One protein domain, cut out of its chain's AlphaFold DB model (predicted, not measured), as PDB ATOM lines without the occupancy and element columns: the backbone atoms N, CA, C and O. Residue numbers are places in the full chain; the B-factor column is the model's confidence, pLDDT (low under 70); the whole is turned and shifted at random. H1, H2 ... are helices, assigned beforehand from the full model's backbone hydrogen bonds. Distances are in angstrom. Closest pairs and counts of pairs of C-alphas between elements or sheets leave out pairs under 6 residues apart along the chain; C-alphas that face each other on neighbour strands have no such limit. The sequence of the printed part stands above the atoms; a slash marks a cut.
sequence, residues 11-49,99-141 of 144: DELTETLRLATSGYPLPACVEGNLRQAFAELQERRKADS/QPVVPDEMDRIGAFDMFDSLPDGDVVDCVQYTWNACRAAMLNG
ATOM      1  N   ASP A  11     305.238 279.445 142.867       79.19
ATOM      2  CA  ASP A  11     304.080 279.112 143.699       79.19
ATOM      3  C   ASP A  11     303.798 277.602 143.697       79.19
ATOM      4  O   ASP A  11     303.637 276.997 144.758       79.19
ATOM      5  N   GLU A  12     303.800 276.959 142.521       80.31
ATOM      6  CA  GLU A  12     303.641 275.502 142.414       80.31
ATOM      7  C   GLU A  12     304.812 274.758 143.065       80.31
ATOM      8  O   GLU A  12     304.609 273.722 143.698       80.31
ATOM      9  N   LEU A  13     306.034 275.286 142.943       80.50
ATOM     10  CA  LEU A  13     307.205 274.743 143.620       80.50
ATOM     11  C   LEU A  13     307.018 274.839 145.131       80.50
ATOM     12  O   LEU A  13     307.129 273.828 145.810       80.50
ATOM     13  N   THR A  14     306.663 276.014 145.645       82.06
ATOM     14  CA  THR A  14     306.425 276.236 147.076       82.06
ATOM     15  C   THR A  14     305.358 275.289 147.627       82.06
ATOM     16  O   THR A  14     305.569 274.666 148.668       82.06
ATOM     17  N   GLU A  15     304.244 275.115 146.915       82.56
ATOM     18  CA  GLU A  15     303.190 274.194 147.341       82.56
ATOM     19  C   GLU A  15     303.634 272.726 147.253       82.56
ATOM     20  O   GLU A  15     303.353 271.946 148.161       82.56
ATOM     21  N   THR A  16     304.401 272.349 146.227       81.00
ATOM     22  CA  THR A  16     304.953 270.989 146.103       81.00
ATOM     23  C   THR A  16     305.932 270.679 147.234       81.00
ATOM     24  O   THR A  16     305.855 269.604 147.828       81.00
ATOM     25  N   LEU A  17     306.817 271.626 147.574       81.25
ATOM     26  CA  LEU A  17     307.735 271.508 148.709       81.25
ATOM     27  C   LEU A  17     306.935 271.289 150.003       81.25
ATOM     28  O   LEU A  17     307.207 270.344 150.739       81.25
ATOM     29  N   ARG A  18     305.897 272.104 150.239       82.81
ATOM     30  CA  ARG A  18     305.030 272.020 151.424       82.81
ATOM     31  C   ARG A  18     304.279 270.690 151.519       82.81
ATOM     32  O   ARG A  18     304.165 270.128 152.607       82.81
ATOM     33  N   LEU A  19     303.742 270.192 150.406       80.56
ATOM     34  CA  LEU A  19     303.020 268.918 150.359       80.56
ATOM     35  C   LEU A  19     303.958 267.736 150.606       80.56
ATOM     36  O   LEU A  19     303.633 266.852 151.397       80.56
ATOM     37  N   ALA A  20     305.135 267.743 149.982       77.12
ATOM     38  CA  ALA A  20     306.104 266.663 150.105       77.12
ATOM     39  C   ALA A  20     306.686 266.527 151.518       77.12
ATOM     40  O   ALA A  20     307.043 265.429 151.935       77.12
ATOM     41  N   THR A  21     306.731 267.621 152.280       76.00
ATOM     42  CA  THR A  21     307.167 267.608 153.682       76.00
ATOM     43  C   THR A  21     306.011 267.405 154.658       76.00
ATOM     44  O   THR A  21     306.187 267.549 155.867       76.00
ATOM     45  N   SER A  22     304.801 267.098 154.171       75.31
ATOM     46  CA  SER A  22     303.583 267.021 154.989       75.31
ATOM     47  C   SER A  22     303.328 268.298 155.816       75.31
ATOM     48  O   SER A  22     302.724 268.251 156.891       75.31
ATOM     49  N   GLY A  23     303.794 269.452 155.335       71.69
ATOM     50  CA  GLY A  23     303.703 270.735 156.026       71.69
ATOM     51  C   GLY A  23     304.773 270.981 157.091       71.69
ATOM     52  O   GLY A  23     304.721 272.029 157.737       71.69
ATOM     53  N   TYR A  24     305.742 270.078 157.278       72.94
ATOM     54  CA  TYR A  24     306.887 270.349 158.144       72.94
ATOM     55  C   TYR A  24     307.850 271.341 157.472       72.94
ATOM     56  O   TYR A  24     308.197 271.161 156.299       72.94
ATOM     57  N   PRO A  25     308.280 272.399 158.183       68.69
ATOM     58  CA  PRO A  25     309.209 273.373 157.635       68.69
ATOM     59  C   PRO A  25     310.598 272.751 157.482       68.69
ATOM     60  O   PRO A  25     311.165 272.223 158.441       68.69
ATOM     61  N   LEU A  26     311.150 272.833 156.272       70.44
ATOM     62  CA  LEU A  26     312.533 272.447 156.014       70.44
ATOM     63  C   LEU A  26     313.488 273.482 156.617       70.44
ATOM     64  O   LEU A  26     313.154 274.669 156.693       70.44
ATOM     65  N   PRO A  27     314.707 273.076 157.003       76.12
ATOM     66  CA  PRO A  27     315.770 274.029 157.276       76.12
ATOM     67  C   PRO A  27     315.979 274.955 156.067       76.12
ATOM     68  O   PRO A  27     316.008 274.497 154.927       76.12
ATOM     69  N   ALA A  28     316.177 276.254 156.305       73.94
ATOM     70  CA  ALA A  28     316.284 277.246 155.228       73.94
ATOM     71  C   ALA A  28     317.416 276.946 154.223       73.94
ATOM     72  O   ALA A  28     317.284 277.231 153.034       73.94
ATOM     73  N   CYS A  29     318.515 276.336 154.679       70.12
ATOM     74  CA  CYS A  29     319.605 275.888 153.806       70.12
ATOM     75  C   CYS A  29     319.173 274.760 152.855       70.12
ATOM     76  O   CYS A  29     319.572 274.743 151.695       70.12
ATOM     77  N   VAL A  30     318.319 273.852 153.328       73.06
ATOM     78  CA  VAL A  30     317.808 272.710 152.565       73.06
ATOM     79  C   VAL A  30     316.824 273.173 151.497       73.06
ATOM     80  O   VAL A  30     316.937 272.789 150.334       73.06
ATOM     81  N   GLU A  31     315.896 274.051 151.878       79.19
ATOM     82  CA  GLU A  31     314.947 274.640 150.935       79.19
ATOM     83  C   GLU A  31     315.667 275.461 149.851       79.19
ATOM     84  O   GLU A  31     315.345 275.344 148.667       79.19
ATOM     85  N   GLY A  32     316.688 276.237 150.236       79.06
ATOM     86  CA  GLY A  32     317.510 277.016 149.307       79.06
ATOM     87  C   GLY A  32     318.218 276.152 148.260       79.06
ATOM     88  O   GLY A  32     318.117 276.440 147.066       79.06
ATOM     89  N   ASN A  33     318.863 275.059 148.684       79.25
ATOM     90  CA  ASN A  33     319.557 274.138 147.777       79.25
ATOM     91  C   ASN A  33     318.589 273.483 146.777       79.25
ATOM     92  O   ASN A  33     318.888 273.400 145.585       79.25
ATOM     93  N   LEU A  34     317.408 273.057 147.239       78.50
ATOM     94  CA  LEU A  34     316.377 272.466 146.382       78.50
ATOM     95  C   LEU A  34     315.856 273.472 145.350       78.50
ATOM     96  O   LEU A  34     315.807 273.164 144.158       78.50
ATOM     97  N   ARG A  35     315.519 274.695 145.777       82.12
ATOM     98  CA  ARG A  35     315.063 275.756 144.865       82.12
ATOM     99  C   ARG A  35     316.114 276.085 143.809       82.12
ATOM    100  O   ARG A  35     315.765 276.226 142.638       82.12
ATOM    101  N   GLN A  36     317.386 276.165 144.197       82.31
ATOM    102  CA  GLN A  36     318.482 276.428 143.269       82.31
ATOM    103  C   GLN A  36     318.645 275.301 142.241       82.31
ATOM    104  O   GLN A  36     318.710 275.580 141.044       82.31
ATOM    105  N   ALA A  37     318.649 274.040 142.685       79.44
ATOM    106  CA  ALA A  37     318.768 272.888 141.794       79.44
ATOM    107  C   ALA A  37     317.617 272.838 140.774       79.44
ATOM    108  O   ALA A  37     317.841 272.647 139.576       79.44
ATOM    109  N   PHE A  38     316.379 273.089 141.212       77.50
ATOM    110  CA  PHE A  38     315.236 273.142 140.302       77.50
ATOM    111  C   PHE A  38     315.271 274.345 139.361       77.50
ATOM    112  O   PHE A  38     314.917 274.195 138.191       77.50
ATOM    113  N   ALA A  39     315.712 275.515 139.825       78.94
ATOM    114  CA  ALA A  39     315.878 276.686 138.970       78.94
ATOM    115  C   ALA A  39     316.896 276.417 137.853       78.94
ATOM    116  O   ALA A  39     316.612 276.690 136.689       78.94
ATOM    117  N   GLU A  40     318.037 275.806 138.175       77.44
ATOM    118  CA  GLU A  40     319.049 275.440 137.182       77.44
ATOM    119  C   GLU A  40     318.499 274.450 136.143       77.44
ATOM    120  O   GLU A  40     318.666 274.650 134.938       77.44
ATOM    121  N   LEU A  41     317.773 273.417 136.586       75.56
ATOM    122  CA  LEU A  41     317.118 272.454 135.694       75.56
ATOM    123  C   LEU A  41     316.070 273.119 134.787       75.56
ATOM    124  O   LEU A  41     315.953 272.782 133.606       75.56
ATOM    125  N   GLN A  42     315.325 274.097 135.304       70.50
ATOM    126  CA  GLN A  42     314.369 274.862 134.505       70.50
ATOM    127  C   GLN A  42     315.040 275.815 133.507       70.50
ATOM    128  O   GLN A  42     314.521 275.989 132.404       70.50
ATOM    129  N   GLU A  43     316.177 276.423 133.847       71.19
ATOM    130  CA  GLU A  43     316.929 277.271 132.915       71.19
ATOM    131  C   GLU A  43     317.582 276.441 131.799       71.19
ATOM    132  O   GLU A  43     317.526 276.843 130.635       71.19
ATOM    133  N   ARG A  44     318.080 275.229 132.097       67.00
ATOM    134  CA  ARG A  44     318.537 274.275 131.066       67.00
ATOM    135  C   ARG A  44     317.425 273.951 130.054       67.00
ATOM    136  O   ARG A  44     317.694 273.886 128.862       67.00
ATOM    137  N   ARG A  45     316.160 273.871 130.494       66.00
ATOM    138  CA  ARG A  45     314.996 273.680 129.602       66.00
ATOM    139  C   ARG A  45     314.742 274.864 128.662       66.00
ATOM    140  O   ARG A  45     314.316 274.654 127.526       66.00
ATOM    141  N   LYS A  46     314.949 276.110 129.110       58.41
ATOM    142  CA  LYS A  46     314.751 277.286 128.239       58.41
ATOM    143  C   LYS A  46     315.664 277.233 127.016       58.41
ATOM    144  O   LYS A  46     315.204 277.547 125.924       58.41
ATOM    145  N   ALA A  47     316.907 276.780 127.187       58.69
ATOM    146  CA  ALA A  47     317.863 276.646 126.087       58.69
ATOM    147  C   ALA A  47     317.406 275.654 124.995       58.69
ATOM    148  O   ALA A  47     317.807 275.797 123.843       58.69
ATOM    149  N   ASP A  48     316.540 274.695 125.334       61.44
ATOM    150  CA  ASP A  48     315.975 273.719 124.392       61.44
ATOM    151  C   ASP A  48     314.647 274.177 123.758       61.44
ATOM    152  O   ASP A  48     314.099 273.490 122.895       61.44
ATOM    153  N   SER A  49     314.104 275.324 124.181       65.94
ATOM    154  CA  SER A  49     312.795 275.830 123.733       65.94
ATOM    155  C   SER A  49     312.895 276.914 122.651       65.94
ATOM    156  O   SER A  49     311.868 277.330 122.113       65.94
ATOM    157  N   GLN A  99     316.915 264.717 126.307       55.03
ATOM    158  CA  GLN A  99     315.845 264.055 127.049       55.03
ATOM    159  C   GLN A  99     315.167 265.073 127.978       55.03
ATOM    160  O   GLN A  99     315.864 265.969 128.464       55.03
ATOM    161  N   PRO A 100     313.838 264.979 128.199       55.59
ATOM    162  CA  PRO A 100     313.126 265.926 129.046       55.59
ATOM    163  C   PRO A 100     313.955 266.196 130.296       55.59
ATOM    164  O   PRO A 100     314.321 265.229 130.960       55.59
ATOM    165  N   VAL A 101     314.296 267.468 130.558       64.81
ATOM    166  CA  VAL A 101     315.126 267.880 131.706       64.81
ATOM    167  C   VAL A 101     314.299 267.704 132.978       64.81
ATOM    168  O   VAL A 101     313.787 268.644 133.585       64.81
ATOM    169  N   VAL A 102     314.069 266.440 133.284       69.88
ATOM    170  CA  VAL A 102     313.475 265.906 134.482       69.88
ATOM    171  C   VAL A 102     314.662 265.393 135.263       69.88
ATOM    172  O   VAL A 102     315.427 264.596 134.721       69.88
ATOM    173  N   PRO A 103     314.847 265.864 136.497       74.69
ATOM    174  CA  PRO A 103     315.884 265.312 137.337       74.69
ATOM    175  C   PRO A 103     315.729 263.793 137.457       74.69
ATOM    176  O   PRO A 103     314.608 263.266 137.460       74.69
ATOM    177  N   ASP A 104     316.851 263.092 137.577       82.56
ATOM    178  CA  ASP A 104     316.828 261.669 137.890       82.56
ATOM    179  C   ASP A 104     316.114 261.432 139.224       82.56
ATOM    180  O   ASP A 104     316.000 262.328 140.060       82.56
ATOM    181  N   GLU A 105     315.557 260.239 139.406       85.12
ATOM    182  CA  GLU A 105     314.976 259.872 140.697       85.12
ATOM    183  C   GLU A 105     316.057 259.944 141.779       85.12
ATOM    184  O   GLU A 105     317.149 259.406 141.600       85.12
ATOM    185  N   MET A 106     315.761 260.627 142.887       87.25
ATOM    186  CA  MET A 106     316.710 260.731 143.988       87.25
ATOM    187  C   MET A 106     316.546 259.530 144.909       87.25
ATOM    188  O   MET A 106     315.464 259.282 145.461       87.25
ATOM    189  N   ASP A 107     317.638 258.792 145.086       87.12
ATOM    190  CA  ASP A 107     317.766 257.813 146.150       87.12
ATOM    191  C   ASP A 107     318.239 258.480 147.454       87.12
ATOM    192  O   ASP A 107     318.544 259.675 147.515       87.12
ATOM    193  N   ARG A 108     318.266 257.707 148.539       80.56
ATOM    194  CA  ARG A 108     318.656 258.230 149.848       80.56
ATOM    195  C   ARG A 108     320.114 258.699 149.870       80.56
ATOM    196  O   ARG A 108     320.427 259.645 150.579       80.56
ATOM    197  N   ILE A 109     320.995 258.045 149.110       81.75
ATOM    198  CA  ILE A 109     322.431 258.352 149.072       81.75
ATOM    199  C   ILE A 109     322.655 259.689 148.357       81.75
ATOM    200  O   ILE A 109     323.335 260.552 148.896       81.75
ATOM    201  N   GLY A 110     321.998 259.915 147.220       81.38
ATOM    202  CA  GLY A 110     322.014 261.198 146.524       81.38
ATOM    203  C   GLY A 110     321.437 262.335 147.372       81.38
ATOM    204  O   GLY A 110     321.966 263.443 147.357       81.38
ATOM    205  N   ALA A 111     320.405 262.054 148.178       79.31
ATOM    206  CA  ALA A 111     319.876 263.031 149.130       79.31
ATOM    207  C   ALA A 111     320.881 263.372 150.245       79.31
ATOM    208  O   ALA A 111     320.930 264.523 150.670       79.31
ATOM    209  N   PHE A 112     321.694 262.411 150.702       79.69
ATOM    210  CA  PHE A 112     322.814 262.678 151.612       79.69
ATOM    211  C   PHE A 112     323.893 263.540 150.938       79.69
ATOM    212  O   PHE A 112     324.316 264.531 151.527       79.69
ATOM    213  N   ASP A 113     324.297 263.202 149.709       78.44
ATOM    214  CA  ASP A 113     325.358 263.899 148.963       78.44
ATOM    215  C   ASP A 113     324.999 265.353 148.610       78.44
ATOM    216  O   ASP A 113     325.883 266.185 148.413       78.44
ATOM    217  N   MET A 114     323.705 265.693 148.561       75.25
ATOM    218  CA  MET A 114     323.233 267.065 148.345       75.25
ATOM    219  C   MET A 114     323.594 268.020 149.503       75.25
ATOM    220  O   MET A 114     323.504 269.243 149.350       75.25
ATOM    221  N   PHE A 115     324.011 267.486 150.654       67.75
ATOM    222  CA  PHE A 115     324.439 268.270 151.807       67.75
ATOM    223  C   PHE A 115     325.900 267.982 152.147       67.75
ATOM    224  O   PHE A 115     326.257 266.881 152.550       67.75
ATOM    225  N   ASP A 116     326.733 269.027 152.128       61.06
ATOM    226  CA  ASP A 116     328.133 269.002 152.594       61.06
ATOM    227  C   ASP A 116     328.280 268.708 154.111       61.06
ATOM    228  O   ASP A 116     329.355 268.843 154.698       61.06
ATOM    229  N   SER A 117     327.198 268.377 154.817       60.66
ATOM    230  CA  SER A 117     327.161 268.139 156.263       60.66
ATOM    231  C   SER A 117     326.068 267.132 156.596       60.66
ATOM    232  O   SER A 117     324.970 267.274 156.076       60.66
ATOM    233  N   LEU A 118     326.363 266.167 157.483       54.88
ATOM    234  CA  LEU A 118     325.436 265.124 157.952       54.88
ATOM    235  C   LEU A 118     324.129 265.749 158.473       54.88
ATOM    236  O   LEU A 118     324.125 266.276 159.592       54.88
ATOM    237  N   PRO A 119     323.023 265.705 157.712       60.84
ATOM    238  CA  PRO A 119     321.728 266.106 158.227       60.84
ATOM    239  C   PRO A 119     321.232 265.022 159.190       60.84
ATOM    240  O   PRO A 119     321.633 263.859 159.090       60.84
ATOM    241  N   ASP A 120     320.331 265.379 160.103       65.31
ATOM    242  CA  ASP A 120     319.534 264.375 160.816       65.31
ATOM    243  C   ASP A 120     318.860 263.443 159.792       65.31
ATOM    244  O   ASP A 120     318.466 263.893 158.712       65.31
ATOM    245  N   GLY A 121     318.720 262.150 160.105       66.25
ATOM    246  CA  GLY A 121     318.180 261.159 159.157       66.25
ATOM    247  C   GLY A 121     316.806 261.539 158.585       66.25
ATOM    248  O   GLY A 121     316.521 261.246 157.425       66.25
ATOM    249  N   ASP A 122     316.008 262.272 159.365       72.62
ATOM    250  CA  ASP A 122     314.699 262.799 158.968       72.62
ATOM    251  C   ASP A 122     314.796 263.870 157.866       72.62
ATOM    252  O   ASP A 122     313.936 263.951 156.991       72.62
ATOM    253  N   VAL A 123     315.864 264.675 157.853       72.94
ATOM    254  CA  VAL A 123     316.078 265.726 156.841       72.94
ATOM    255  C   VAL A 123     316.404 265.113 155.481       72.94
ATOM    256  O   VAL A 123     315.937 265.606 154.455       72.94
ATOM    257  N   VAL A 124     317.164 264.018 155.465       78.38
ATOM    258  CA  VAL A 124     317.506 263.295 154.231       78.38
ATOM    259  C   VAL A 124     316.263 262.699 153.590       78.38
ATOM    260  O   VAL A 124     316.060 262.842 152.385       78.38
ATOM    261  N   ASP A 125     315.407 262.081 154.402       80.56
ATOM    262  CA  ASP A 125     314.164 261.491 153.920       80.56
ATOM    263  C   ASP A 125     313.237 262.589 153.370       80.56
ATOM    264  O   ASP A 125     312.693 262.446 152.273       80.56
ATOM    265  N   CYS A 126     313.132 263.740 154.050       78.25
ATOM    266  CA  CYS A 126     312.398 264.891 153.524       78.25
ATOM    267  C   CYS A 126     312.934 265.356 152.166       78.25
ATOM    268  O   CYS A 126     312.153 265.567 151.246       78.25
ATOM    269  N   VAL A 127     314.249 265.484 152.003       81.19
ATOM    270  CA  VAL A 127     314.858 265.946 150.745       81.19
ATOM    271  C   VAL A 127     314.589 264.978 149.609       81.19
ATOM    272  O   VAL A 127     314.225 265.402 148.510       81.19
ATOM    273  N   GLN A 128     314.703 263.681 149.883       85.50
ATOM    274  CA  GLN A 128     314.391 262.644 148.917       85.50
ATOM    275  C   GLN A 128     312.918 262.717 148.476       85.50
ATOM    276  O   GLN A 128     312.630 262.727 147.275       85.50
ATOM    277  N   TYR A 129     311.979 262.807 149.426       84.62
ATOM    278  CA  TYR A 129     310.549 262.907 149.117       84.62
ATOM    279  C   TYR A 129     310.221 264.179 148.347       84.62
ATOM    280  O   TYR A 129     309.510 264.130 147.345       84.62
ATOM    281  N   THR A 130     310.776 265.305 148.778       83.12
ATOM    282  CA  THR A 130     310.584 266.599 148.137       83.12
ATOM    283  C   THR A 130     311.116 266.610 146.714       83.12
ATOM    284  O   THR A 130     310.415 267.053 145.802       83.12
ATOM    285  N   TRP A 131     312.297 266.045 146.484       86.44
ATOM    286  CA  TRP A 131     312.842 265.937 145.142       86.44
ATOM    287  C   TRP A 131     311.968 265.089 144.223       86.44
ATOM    288  O   TRP A 131     311.614 265.516 143.122       86.44
ATOM    289  N   ASN A 132     311.573 263.906 144.691       87.12
ATOM    290  CA  ASN A 132     310.779 262.977 143.897       87.12
ATOM    291  C   ASN A 132     309.346 263.484 143.661       87.12
ATOM    292  O   ASN A 132     308.792 263.247 142.588       87.12
ATOM    293  N   ALA A 133     308.777 264.252 144.594       83.81
ATOM    294  CA  ALA A 133     307.502 264.942 144.406       83.81
ATOM    295  C   ALA A 133     307.603 266.037 143.333       83.81
ATOM    296  O   ALA A 133     306.794 266.066 142.405       83.81
ATOM    297  N   CYS A 134     308.632 266.887 143.386       79.50
ATOM    298  CA  CYS A 134     308.883 267.895 142.353       79.50
ATOM    299  C   CYS A 134     309.145 267.257 140.982       79.50
ATOM    300  O   CYS A 134     308.606 267.713 139.973       79.50
ATOM    301  N   ARG A 135     309.911 266.163 140.932       83.75
ATOM    302  CA  ARG A 135     310.124 265.363 139.721       83.75
ATOM    303  C   ARG A 135     308.803 264.837 139.149       83.75
ATOM    304  O   ARG A 135     308.560 264.970 137.948       83.75
ATOM    305  N   ALA A 136     307.941 264.268 139.992       82.81
ATOM    306  CA  ALA A 136     306.626 263.776 139.589       82.81
ATOM    307  C   ALA A 136     305.726 264.911 139.074       82.81
ATOM    308  O   ALA A 136     305.106 264.765 138.020       82.81
ATOM    309  N   ALA A 137     305.719 266.063 139.749       78.56
ATOM    310  CA  ALA A 137     304.996 267.250 139.301       78.56
ATOM    311  C   ALA A 137     305.497 267.722 137.928       78.56
ATOM    312  O   ALA A 137     304.693 268.011 137.043       78.56
ATOM    313  N   MET A 138     306.814 267.727 137.693       75.94
ATOM    314  CA  MET A 138     307.379 268.053 136.381       75.94
ATOM    315  C   MET A 138     306.908 267.070 135.302       75.94
ATOM    316  O   MET A 138     306.451 267.516 134.251       75.94
ATOM    317  N   LEU A 139     306.939 265.758 135.564       74.88
ATOM    318  CA  LEU A 139     306.458 264.723 134.635       74.88
ATOM    319  C   LEU A 139     304.953 264.830 134.332       74.88
ATOM    320  O   LEU A 139     304.538 264.601 133.195       74.88
ATOM    321  N   ASN A 140     304.150 265.218 135.323       70.81
ATOM    322  CA  ASN A 140     302.693 265.350 135.215       70.81
ATOM    323  C   ASN A 140     302.225 266.738 134.746       70.81
ATOM    324  O   ASN A 140     301.026 266.972 134.588       70.81
ATOM    325  N   GLY A 141     303.161 267.653 134.499       61.81
ATOM    326  CA  GLY A 141     302.881 268.975 133.967       61.81
ATOM    327  C   GLY A 141     302.380 270.008 134.984       61.81
ATOM    328  O   GLY A 141     301.521 270.818 134.642       61.81
TER     329      GLY A 141
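What this domain is: This is residues 11 to 49 and 99 to 141 of the 144 residues of an uncharacterized protein of Raoultella ornithinolytica (UniProt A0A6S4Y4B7). Two long helices, H2 and H4, run the same way, loosely side by side; the shorter H1 packs on H4 at a steep tilt, and the small H3 packs across H4 near H4's first half. The 82 printed residues, with four named helices in the order H1, H2, H3, H4 and no named strand, are all helix in class. The whole is compact, radius of gyration of the C-alphas 12.5 A, yet elongated, spanning 39 by 24 by 19 A.

Where its parts are: H1, residues 11 to 20, begins at C-alpha 11 (304.080, 279.112, 143.699). H2, residues 28 to 47, is 29.2 A long. H3 is residues 108 to 113. H4, residues 121 to 140, is 28.8 A long and ends at C-alpha 140 (302.693, 265.350, 135.215).

How they stand to each other: H4 is the hub. H1 touches it, closest C-alphas Ala 20 and Thr 130, 4.9 A, at a steep tilt of 48 degrees, opposite ways. H2 only just touches it, with 3 pairs of C-alphas within 8 A, at a shallow tilt of 26 degrees; the closest are Leu 34 and Trp 131, 7.5 A. H3 touches it about perpendicular, 77 degrees, closest C-alphas Ala 111 and Gln 128, 5.5 A. H1 and H3 are apart. Every O i to N i+4 pair is within hydrogen-bond range in H1, H3 and H4, and 15 of 16 in H2.

The domain as a whole: Residues 50 to 98 are not printed; C-alphas 49 and 99 are 12.6 A apart across the cut. Of the links printed whole, none is long. The model's pLDDT is under 70 at residues 25, 44 to 49, 99 to 102, 115 to 121 and 141.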